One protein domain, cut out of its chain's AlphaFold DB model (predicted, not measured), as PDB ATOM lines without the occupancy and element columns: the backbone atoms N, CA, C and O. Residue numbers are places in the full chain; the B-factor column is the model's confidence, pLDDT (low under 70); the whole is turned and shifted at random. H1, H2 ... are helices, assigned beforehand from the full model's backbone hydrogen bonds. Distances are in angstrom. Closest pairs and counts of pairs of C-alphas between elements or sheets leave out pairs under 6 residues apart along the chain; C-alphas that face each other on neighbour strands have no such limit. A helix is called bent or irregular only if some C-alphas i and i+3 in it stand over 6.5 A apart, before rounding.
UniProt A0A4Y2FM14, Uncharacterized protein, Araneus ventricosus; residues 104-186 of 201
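What this domain is: This is residues 104 to 186 of the 201 residues of an uncharacterized protein of Araneus ventricosus (UniProt A0A4Y2FM14). A rod has the bent helix H4 along it, H1 at one end, H3 at the other and H2 between them, while residues 145 to 158 run back along it. The 83 printed residues, all helix in class, include H1 to H4 in chain order and no named strand. It is only just compact, close to loose: radius of gyration of the C-alphas 14.2 A, spans 45 by 20 by 18 A.

How they stand to each other: The hub H4, residues 159 to 185, was assigned as one helix by its hydrogen bonds but is bent: C-alphas 171 and 174 are 7.4 A apart. Its arms H4a, residues 159 to 171, and H4b, residues 174 to 185, stand at a steep tilt of 62 degrees. H4a is irregular, C-alphas 161 and 164 being 7.4 A apart. H1, residues 104 to 116, touches H4a with residues 105 to 110 alone; the closest C-alphas, of His 106 and Trp 159, are 5.2 A apart. H2, residues 119 to 131, only just touches H4a with 3 pairs of C-alphas within 8 A, the closest Ala 124 and Leu 169 at 6.6 A. H3, residues 135 to 144, touches H4b; the closest C-alphas, of Phe 141 and Tyr 179, are 6.0 A apart. Helix packing is mostly crossed, with no shallow tilt. Every O i to N i+4 pair is within hydrogen-bond range in H1 and H4b, against 8 of 9 in H2, 5 of 6 in H3 and 6 of 9 in H4a.

Where its parts are: H4a spans 19.1 A, H2 18.9 A, H1 18.4 A, H4b 17.2 A and H3 14.7 A from first to last C-alpha. C-alpha 104 is at (207.706, 233.224, 202.962), C-alpha 185 at (238.397, 218.794, 234.907).

The domain as a whole: The C-alphas of Val 104 and Lys 186, the two farthest apart, are 47.0 A apart. The printed part has no cut; the link H3 to H4 is long, and no printed residue is under pLDDT 70.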
ATOM      1  N   VAL A 104     207.342 231.795 202.953       86.25
ATOM      2  CA  VAL A 104     207.706 233.224 202.962       86.25
ATOM      3  C   VAL A 104     208.005 233.695 204.384       86.25
ATOM      4  O   VAL A 104     209.042 234.316 204.618       86.25
ATOM      5  N   ILE A 105     207.147 233.348 205.346       90.69
ATOM      6  CA  ILE A 105     207.328 233.720 206.754       90.69
ATOM      7  C   ILE A 105     208.590 233.061 207.327       90.69
ATOM      8  O   ILE A 105     209.383 233.740 207.977       90.69
ATOM      9  N   HIS A 106     208.826 231.771 207.064       89.81
ATOM     10  CA  HIS A 106     210.043 231.085 207.507       89.81
ATOM     11  C   HIS A 106     211.314 231.759 206.991       89.81
ATOM     12  O   HIS A 106     212.249 231.962 207.767       89.81
ATOM     13  N   ASN A 107     211.348 232.143 205.715       87.75
ATOM     14  CA  ASN A 107     212.506 232.813 205.129       87.75
ATOM     15  C   ASN A 107     212.692 234.239 205.653       87.75
ATOM     16  O   ASN A 107     213.822 234.629 205.945       87.75
ATOM     17  N   ALA A 108     211.608 234.999 205.816       91.94
ATOM     18  CA  ALA A 108     211.668 236.336 206.397       91.94
ATOM     19  C   ALA A 108     212.184 236.287 207.843       91.94
ATOM     20  O   ALA A 108     213.114 237.014 208.195       91.94
ATOM     21  N   PHE A 109     211.644 235.377 208.659       92.62
ATOM     22  CA  PHE A 109     212.071 235.190 210.044       92.62
ATOM     23  C   PHE A 109     213.531 234.734 210.127       92.62
ATOM     24  O   PHE A 109     214.309 235.303 210.887       92.62
ATOM     25  N   ARG A 110     213.938 233.774 209.282       91.81
ATOM     26  CA  ARG A 110     215.342 233.370 209.137       91.81
ATOM     27  C   ARG A 110     216.242 234.562 208.851       91.81
ATOM     28  O   ARG A 110     217.278 234.693 209.496       91.81
ATOM     29  N   GLY A 111     215.879 235.390 207.872       92.38
ATOM     30  CA  GLY A 111     216.657 236.563 207.477       92.38
ATOM     31  C   GLY A 111     216.819 237.547 208.632       92.38
ATOM     32  O   GLY A 111     217.941 237.936 208.949       92.38
ATOM     33  N   GLY A 112     215.719 237.865 209.319       93.69
ATOM     34  CA  GLY A 112     215.731 238.736 210.495       93.69
ATOM     35  C   GLY A 112     216.597 238.191 211.630       93.69
ATOM     36  O   GLY A 112     217.478 238.892 212.124       93.69
ATOM     37  N   CYS A 113     216.413 236.926 212.010       91.62
ATOM     38  CA  CYS A 113     217.205 236.316 213.075       91.62
ATOM     39  C   CYS A 113     218.676 236.154 212.703       91.62
ATOM     40  O   CYS A 113     219.525 236.333 213.560       91.62
ATOM     41  N   SER A 114     218.995 235.846 211.447       90.38
ATOM     42  CA  SER A 114     220.390 235.706 211.008       90.38
ATOM     43  C   SER A 114     221.125 237.051 211.023       90.38
ATOM     44  O   SER A 114     222.330 237.079 211.240       90.38
ATOM     45  N   ALA A 115     220.410 238.162 210.808       94.06
ATOM     46  CA  ALA A 115     220.964 239.511 210.905       94.06
ATOM     47  C   ALA A 115     221.095 239.999 212.358       94.06
ATOM     48  O   ALA A 115     222.068 240.668 212.690       94.06
ATOM     49  N   ALA A 116     220.119 239.687 213.215       94.75
ATOM     50  CA  ALA A 116     220.085 240.174 214.596       94.75
ATOM     51  C   ALA A 116     220.828 239.268 215.596       94.75
ATOM     52  O   ALA A 116     221.364 239.760 216.583       94.75
ATOM     53  N   PHE A 117     220.832 237.955 215.354       92.38
ATOM     54  CA  PHE A 117     221.289 236.911 216.279       92.38
ATOM     55  C   PHE A 117     221.976 235.750 215.526       92.38
ATOM     56  O   PHE A 117     221.469 234.616 215.529       92.38
ATOM     57  N   PRO A 118     223.102 235.999 214.836       88.38
ATOM     58  CA  PRO A 118     223.748 234.999 213.984       88.38
ATOM     59  C   PRO A 118     224.153 233.715 214.736       88.38
ATOM     60  O   PRO A 118     224.134 232.627 214.159       88.38
ATOM     61  N   GLU A 119     224.431 233.802 216.037       93.06
ATOM     62  CA  GLU A 119     224.932 232.702 216.865       93.06
ATOM     63  C   GLU A 119     223.842 231.701 217.278       93.06
ATOM     64  O   GLU A 119     224.149 230.569 217.653       93.06
ATOM     65  N   VAL A 120     222.558 232.078 217.220       90.81
ATOM     66  CA  VAL A 120     221.458 231.254 217.762       90.81
ATOM     67  C   VAL A 120     221.365 229.905 217.052       90.81
ATOM     68  O   VAL A 120     221.243 228.860 217.698       90.81
ATOM     69  N   GLN A 121     221.459 229.912 215.721       91.75
ATOM     70  CA  GLN A 121     221.429 228.681 214.934       91.75
ATOM     71  C   GLN A 121     222.636 227.792 215.258       91.75
ATOM     72  O   GLN A 121     222.497 226.567 215.355       91.75
ATOM     73  N   GLU A 122     223.817 228.397 215.386       92.88
ATOM     74  CA  GLU A 122     225.069 227.688 215.639       92.88
ATOM     75  C   GLU A 122     225.060 227.047 217.021       92.88
ATOM     76  O   GLU A 122     225.292 225.845 217.124       92.88
ATOM     77  N   ALA A 123     224.678 227.798 218.054       93.19
ATOM     78  CA  ALA A 123     224.562 227.302 219.417       93.19
ATOM     79  C   ALA A 123     223.565 226.137 219.517       93.19
ATOM     80  O   ALA A 123     223.911 225.066 220.021       93.19
ATOM     81  N   ALA A 124     222.350 226.296 218.975       94.38
ATOM     82  CA  ALA A 124     221.336 225.241 219.015       94.38
ATOM     83  C   ALA A 124     221.785 223.975 218.264       94.38
ATOM     84  O   ALA A 124     221.587 222.855 218.740       94.38
ATOM     85  N   SER A 125     222.432 224.145 217.107       95.00
ATOM     86  CA  SER A 125     222.958 223.027 216.321       95.00
ATOM     87  C   SER A 125     224.127 222.335 217.024       95.00
ATOM     88  O   SER A 125     224.151 221.108 217.094       95.00
ATOM     89  N   ALA A 126     225.086 223.096 217.554       95.19
ATOM     90  CA  ALA A 126     226.283 222.571 218.202       95.19
ATOM     91  C   ALA A 126     225.927 221.749 219.442       95.19
ATOM     92  O   ALA A 126     226.411 220.630 219.597       95.19
ATOM     93  N   VAL A 127     225.018 222.255 220.278       95.56
ATOM     94  CA  VAL A 127     224.552 221.537 221.468       95.56
ATOM     95  C   VAL A 127     223.838 220.241 221.084       95.56
ATOM     96  O   VAL A 127     224.091 219.206 221.693       95.56
ATOM     97  N   TYR A 128     222.991 220.247 220.049       96.88
ATOM     98  CA  TYR A 128     222.376 219.011 219.560       96.88
ATOM     99  C   TYR A 128     223.427 217.983 219.115       96.88
ATOM    100  O   TYR A 128     223.398 216.830 219.554       96.88
ATOM    101  N   TRP A 129     224.388 218.402 218.289       96.38
ATOM    102  CA  TRP A 129     225.436 217.521 217.767       96.38
ATOM    103  C   TRP A 129     226.454 217.075 218.816       96.38
ATOM    104  O   TRP A 129     227.073 216.031 218.644       96.38
ATOM    105  N   LEU A 130     226.587 217.800 219.929       95.19
ATOM    106  CA  LEU A 130     227.410 217.378 221.060       95.19
ATOM    107  C   LEU A 130     226.964 216.012 221.602       95.19
ATOM    108  O   LEU A 130     227.820 215.199 221.950       95.19
ATOM    109  N   PHE A 131     225.651 215.756 221.628       95.44
ATOM    110  CA  PHE A 131     225.050 214.551 222.211       95.44
ATOM    111  C   PHE A 131     224.454 213.581 221.189       95.44
ATOM    112  O   PHE A 131     224.128 212.441 221.540       95.44
ATOM    113  N   LYS A 132     224.254 214.016 219.942       95.69
ATOM    114  CA  LYS A 132     223.726 213.158 218.881       95.69
ATOM    115  C   LYS A 132     224.715 212.028 218.597       95.69
ATOM    116  O   LYS A 132     225.895 212.271 218.381       95.69
ATOM    117  N   ASP A 133     224.212 210.796 218.635       93.81
ATOM    118  CA  ASP A 133     224.963 209.569 218.343       93.81
ATOM    119  C   ASP A 133     226.227 209.387 219.207       93.81
ATOM    120  O   ASP A 133     227.173 208.713 218.816       93.81
ATOM    121  N   SER A 134     226.229 209.954 220.422       94.56
ATOM    122  CA  SER A 134     227.326 209.816 221.384       94.56
ATOM    123  C   SER A 134     226.827 209.272 222.729       94.56
ATOM    124  O   SER A 134     226.520 210.054 223.630       94.56
ATOM    125  N   PRO A 135     226.728 207.938 222.899       94.50
ATOM    126  CA  PRO A 135     226.240 207.326 224.137       94.50
ATOM    127  C   PRO A 135     227.032 207.757 225.376       94.50
ATOM    128  O   PRO A 135     226.427 208.163 226.360       94.50
ATOM    129  N   ALA A 136     228.366 207.780 225.285       93.19
ATOM    130  CA  ALA A 136     229.240 208.171 226.394       93.19
ATOM    131  C   ALA A 136     228.972 209.609 226.873       93.19
ATOM    132  O   ALA A 136     228.812 209.851 228.064       93.19
ATOM    133  N   ARG A 137     228.835 210.569 225.948       93.75
ATOM    134  CA  ARG A 137     228.516 211.962 226.308       93.75
ATOM    135  C   ARG A 137     227.114 212.102 226.884       93.75
ATOM    136  O   ARG A 137     226.880 212.981 227.701       93.75
ATOM    137  N   ARG A 138     226.165 211.272 226.440       94.62
ATOM    138  CA  ARG A 138     224.799 211.274 226.977       94.62
ATOM    139  C   ARG A 138     224.756 210.732 228.402       94.62
ATOM    140  O   ARG A 138     224.043 211.301 229.218       94.62
ATOM    141  N   GLU A 139     225.508 209.673 228.680       93.50
ATOM    142  CA  GLU A 139     225.669 209.113 230.024       93.50
ATOM    143  C   GLU A 139     226.356 210.114 230.959       93.50
ATOM    144  O   GLU A 139     225.799 210.452 232.003       93.50
ATOM    145  N   ASP A 140     227.493 210.684 230.541       93.38
ATOM    146  CA  ASP A 140     228.185 211.718 231.316       93.38
ATOM    147  C   ASP A 140     227.268 212.926 231.583       93.38
ATOM    148  O   ASP A 140     227.234 213.444 232.697       93.38
ATOM    149  N   PHE A 141     226.482 213.368 230.597       94.25
ATOM    150  CA  PHE A 141     225.541 214.478 230.776       94.25
ATOM    151  C   PHE A 141     224.411 214.146 231.757       94.25
ATOM    152  O   PHE A 141     224.072 214.971 232.600       94.25
ATOM    153  N   ALA A 142     223.868 212.927 231.697       93.94
ATOM    154  CA  ALA A 142     222.858 212.450 232.641       93.94
ATOM    155  C   ALA A 142     223.395 212.290 234.070       93.94
ATOM    156  O   ALA A 142     222.630 212.388 235.025       93.94
ATOM    157  N   SER A 143     224.709 212.113 234.241       91.44
ATOM    158  CA  SER A 143     225.330 212.094 235.570       91.44
ATOM    159  C   SER A 143     225.353 213.470 236.255       91.44
ATOM    160  O   SER A 143     225.432 213.537 237.480       91.44
ATOM    161  N   VAL A 144     225.243 214.565 235.488       88.06
ATOM    162  CA  VAL A 144     225.207 215.938 236.021       88.06
ATOM    163  C   VAL A 144     223.854 216.253 236.660       88.06
ATOM    164  O   VAL A 144     223.798 216.953 237.669       88.06
ATOM    165  N   ASN A 145     222.767 215.742 236.077       84.94
ATOM    166  CA  ASN A 145     221.405 215.946 236.556       84.94
ATOM    167  C   ASN A 145     220.545 214.704 236.230       84.94
ATOM    168  O   ASN A 145     220.358 214.397 235.052       84.94
ATOM    169  N   PRO A 146     219.980 214.001 237.229       80.62
ATOM    170  CA  PRO A 146     219.119 212.839 236.995       80.62
ATOM    171  C   PRO A 146     217.887 213.132 236.125       80.62
ATOM    172  O   PRO A 146     217.437 212.254 235.391       80.62
ATOM    173  N   ASP A 147     217.380 214.369 236.162       88.25
ATOM    174  CA  ASP A 147     216.223 214.827 235.382       88.25
ATOM    175  C   ASP A 147     216.635 215.555 234.090       88.25
ATOM    176  O   ASP A 147     215.864 216.344 233.528       88.25
ATOM    177  N   VAL A 148     217.868 215.328 233.610       88.06
ATOM    178  CA  VAL A 148     218.405 216.071 232.470       88.06
ATOM    179  C   VAL A 148     217.536 215.901 231.226       88.06
ATOM    180  O   VAL A 148     217.145 214.802 230.817       88.06
ATOM    181  N   LYS A 149     217.277 217.022 230.557       94.94
ATOM    182  CA  LYS A 149     216.643 217.036 229.242       94.94
ATOM    183  C   LYS A 149     217.710 217.182 228.169       94.94
ATOM    184  O   LYS A 149     218.668 217.933 228.300       94.94
ATOM    185  N   PHE A 150     217.516 216.484 227.058       95.50
ATOM    186  CA  PHE A 150     218.419 216.580 225.915       95.50
ATOM    187  C   PHE A 150     217.988 217.697 224.953       95.50
ATOM    188  O   PHE A 150     216.793 218.022 224.879       95.50
ATOM    189  N   PRO A 151     218.934 218.275 224.192       96.38
ATOM    190  CA  PRO A 151     218.610 219.248 223.156       96.38
ATOM    191  C   PRO A 151     217.750 218.642 222.048       96.38
ATOM    192  O   PRO A 151     217.820 217.447 221.752       96.38
ATOM    193  N   LEU A 152     216.974 219.504 221.398       96.81
ATOM    194  CA  LEU A 152     216.204 219.166 220.205       96.81
ATOM    195  C   LEU A 152     216.965 219.592 218.944       96.81
ATOM    196  O   LEU A 152     217.799 220.497 218.977       96.81
ATOM    197  N   LYS A 153     216.680 218.932 217.819       95.62
ATOM    198  CA  LYS A 153     217.315 219.242 216.536       95.62
ATOM    199  C   LYS A 153     216.761 220.555 215.982       95.62
ATOM    200  O   LYS A 153     215.570 220.649 215.706       95.62
ATOM    201  N   PHE A 154     217.633 221.531 215.747       94.31
ATOM    202  CA  PHE A 154     217.264 222.768 215.060       94.31
ATOM    203  C   PHE A 154     216.956 222.509 213.575       94.31
ATOM    204  O   PHE A 154     217.758 221.901 212.856       94.31
ATOM    205  N   CYS A 155     215.813 222.994 213.087       91.50
ATOM    206  CA  CYS A 155     215.409 222.886 211.689       91.50
ATOM    207  C   CYS A 155     215.749 224.163 210.906       91.50
ATOM    208  O   CYS A 155     215.080 225.188 211.032       91.50
ATOM    209  N   LYS A 156     216.758 224.092 210.028       87.38
ATOM    210  CA  LYS A 156     217.253 225.246 209.247       87.38
ATOM    211  C   LYS A 156     216.249 225.822 208.240       87.38
ATOM    212  O   LYS A 156     216.418 226.961 207.813       87.38
ATOM    213  N   HIS A 157     215.240 225.047 207.847       82.31
ATOM    214  CA  HIS A 157     214.253 225.442 206.833       82.31
ATOM    215  C   HIS A 157     212.907 225.867 207.439       82.31
ATOM    216  O   HIS A 157     212.118 226.516 206.764       82.31
ATOM    217  N   LYS A 158     212.655 225.548 208.717       86.62
ATOM    218  CA  LYS A 158     211.388 225.817 209.414       86.62
ATOM    219  C   LYS A 158     211.617 226.703 210.630       86.62
ATOM    220  O   LYS A 158     211.422 226.300 211.772       86.62
ATOM    221  N   TRP A 159     212.091 227.921 210.387       90.06
ATOM    222  CA  TRP A 159     212.603 228.785 211.451       90.06
ATOM    223  C   TRP A 159     211.589 229.112 212.549       90.06
ATOM    224  O   TRP A 159     211.936 229.084 213.724       90.06
ATOM    225  N   VAL A 160     210.337 229.353 212.165       91.19
ATOM    226  CA  VAL A 160     209.246 229.687 213.099       91.19
ATOM    227  C   VAL A 160     208.834 228.478 213.947       91.19
ATOM    228  O   VAL A 160     208.332 228.649 215.048       91.19
ATOM    229  N   GLU A 161     209.098 227.250 213.487       91.25
ATOM    230  CA  GLU A 161     208.797 226.026 214.247       91.25
ATOM    231  C   GLU A 161     209.880 225.699 215.300       91.25
ATOM    232  O   GLU A 161     209.706 224.783 216.102       91.25
ATOM    233  N   ASN A 162     211.001 226.436 215.343       93.69
ATOM    234  CA  ASN A 162     212.099 226.163 216.282       93.69
ATOM    235  C   ASN A 162     211.879 226.716 217.699       93.69
ATOM    236  O   ASN A 162     212.783 226.596 218.521       93.69
ATOM    237  N   GLU A 163     210.716 227.288 218.022       93.31
ATOM    238  CA  GLU A 163     210.430 227.811 219.367       93.31
ATOM    239  C   GLU A 163     210.743 226.774 220.454       93.31
ATOM    240  O   GLU A 163     211.565 227.023 221.333       93.31
ATOM    241  N   ASN A 164     210.192 225.562 220.332       95.00
ATOM    242  CA  ASN A 164     210.429 224.479 221.291       95.00
ATOM    243  C   ASN A 164     211.910 224.083 221.393       95.00
ATOM    244  O   ASN A 164     212.372 223.687 222.463       95.00
ATOM    245  N   VAL A 165     212.666 224.192 220.296       95.44
ATOM    246  CA  VAL A 165     214.110 223.912 220.278       95.44
ATOM    247  C   VAL A 165     214.860 224.952 221.105       95.44
ATOM    248  O   VAL A 165     215.718 224.593 221.909       95.44
ATOM    249  N   LEU A 166     214.520 226.230 220.931       94.50
ATOM    250  CA  LEU A 166     215.158 227.338 221.636       94.50
ATOM    251  C   LEU A 166     214.754 227.385 223.112       94.50
ATOM    252  O   LEU A 166     215.616 227.558 223.967       94.50
ATOM    253  N   VAL A 167     213.479 227.145 223.428       96.44
ATOM    254  CA  VAL A 167     213.001 227.014 224.812       96.44
ATOM    255  C   VAL A 167     213.714 225.858 225.512       96.44
ATOM    256  O   VAL A 167     214.232 226.044 226.612       96.44
ATOM    257  N   ARG A 168     213.835 224.692 224.855       96.62
ATOM    258  CA  ARG A 168     214.618 223.570 225.391       96.62
ATOM    259  C   ARG A 168     216.074 223.959 225.613       96.62
ATOM    260  O   ARG A 168     216.626 223.601 226.644       96.62
ATOM    261  N   LEU A 169     216.702 224.653 224.665       95.94
ATOM    262  CA  LEU A 169     218.095 225.080 224.792       95.94
ATOM    263  C   LEU A 169     218.297 225.994 226.007       95.94
ATOM    264  O   LEU A 169     219.256 225.800 226.747       95.94
ATOM    265  N   LEU A 170     217.396 226.956 226.220       95.81
ATOM    266  CA  LEU A 170     217.434 227.850 227.378       95.81
ATOM    267  C   LEU A 170     217.261 227.084 228.692       95.81
ATOM    268  O   LEU A 170     217.999 227.338 229.641       95.81
ATOM    269  N   GLU A 171     216.329 226.129 228.724       95.88
ATOM    270  CA  GLU A 171     216.067 225.267 229.880       95.88
ATOM    271  C   GLU A 171     217.313 224.476 230.306       95.88
ATOM    272  O   GLU A 171     217.646 224.447 231.486       95.88
ATOM    273  N   ILE A 172     218.031 223.877 229.352       95.75
ATOM    274  CA  ILE A 172     219.170 222.982 229.635       95.75
ATOM    275  C   ILE A 172     220.517 223.713 229.692       95.75
ATOM    276  O   ILE A 172     221.554 223.100 229.946       95.75
ATOM    277  N   LEU A 173     220.541 225.022 229.428       94.62
ATOM    278  CA  LEU A 173     221.772 225.809 229.389       94.62
ATOM    279  C   LEU A 173     222.581 225.747 230.702       94.62
ATOM    280  O   LEU A 173     223.812 225.667 230.618       94.62
ATOM    281  N   PRO A 174     221.967 225.769 231.905       94.62
ATOM    282  CA  PRO A 174     222.697 225.583 233.159       94.62
ATOM    283  C   PRO A 174     223.370 224.209 233.254       94.62
ATOM    284  O   PRO A 174     224.548 224.136 233.602       94.62
ATOM    285  N   ASP A 175     222.667 223.142 232.866       95.06
ATOM    286  CA  ASP A 175     223.189 221.771 232.897       95.06
ATOM    287  C   ASP A 175     224.358 221.607 231.920       95.06
ATOM    288  O   ASP A 175     225.384 221.020 232.265       95.06
ATOM    289  N   ILE A 176     224.262 222.196 230.719       94.81
ATOM    290  CA  ILE A 176     225.357 222.209 229.734       94.81
ATOM    291  C   ILE A 176     226.597 222.889 230.312       94.81
ATOM    292  O   ILE A 176     227.708 222.385 230.153       94.81
ATOM    293  N   LYS A 177     226.429 224.027 230.997       94.06
ATOM    294  CA  LYS A 177     227.550 224.733 231.632       94.06
ATOM    295  C   LYS A 177     228.207 223.879 232.714       94.06
ATOM    296  O   LYS A 177     229.432 223.884 232.814       94.06
ATOM    297  N   SER A 178     227.421 223.160 233.512       93.81
ATOM    298  CA  SER A 178     227.938 222.228 234.520       93.81
ATOM    299  C   SER A 178     228.694 221.068 233.871       93.81
ATOM    300  O   SER A 178     229.824 220.784 234.252       93.81
ATOM    301  N   TYR A 179     228.131 220.471 232.824       94.38
ATOM    302  CA  TYR A 179     228.760 219.390 232.070       94.38
ATOM    303  C   TYR A 179     230.102 219.782 231.448       94.38
ATOM    304  O   TYR A 179     231.080 219.058 231.611       94.38
ATOM    305  N   ILE A 180     230.182 220.943 230.790       92.69
ATOM    306  CA  ILE A 180     231.438 221.437 230.204       92.69
ATOM    307  C   ILE A 180     232.509 221.597 231.289       92.69
ATOM    308  O   ILE A 180     233.629 221.129 231.101       92.69
ATOM    309  N   LYS A 181     232.159 222.160 232.454       92.25
ATOM    310  CA  LYS A 181     233.088 222.287 233.589       92.25
ATOM    311  C   LYS A 181     233.578 220.935 234.104       92.25
ATOM    312  O   LYS A 181     234.736 220.827 234.489       92.25
ATOM    313  N   GLU A 182     232.722 219.913 234.145       89.75
ATOM    314  CA  GLU A 182     233.143 218.567 234.552       89.75
ATOM    315  C   GLU A 182     234.062 217.913 233.515       89.75
ATOM    316  O   GLU A 182     235.044 217.275 233.890       89.75
ATOM    317  N   ILE A 183     233.814 218.116 232.217       89.44
ATOM    318  CA  ILE A 183     234.715 217.638 231.156       89.44
ATOM    319  C   ILE A 183     236.078 218.326 231.240       89.44
ATOM    320  O   ILE A 183     237.096 217.652 231.130       89.44
ATOM    321  N   GLU A 184     236.117 219.642 231.458       88.31
ATOM    322  CA  GLU A 184     237.367 220.413 231.556       88.31
ATOM    323  C   GLU A 184     238.252 219.968 232.730       88.31
ATOM    324  O   GLU A 184     239.472 220.122 232.679       88.31
ATOM    325  N   LYS A 185     237.660 219.378 233.776       85.69
ATOM    326  CA  LYS A 185     238.397 218.794 234.907       85.69
ATOM    327  C   LYS A 185     238.976 217.414 234.600       85.69
ATOM    328  O   LYS A 185     239.906 216.994 235.291       85.69
ATOM    329  N   LYS A 186     238.423 216.679 233.629       76.62
ATOM    330  CA  LYS A 186     238.912 215.337 233.289       76.62
ATOM    331  C   LYS A 186     240.275 215.489 232.587       76.62
ATOM    332  O   LYS A 186     240.341 216.129 231.537       76.62
TER     333      LYS A 186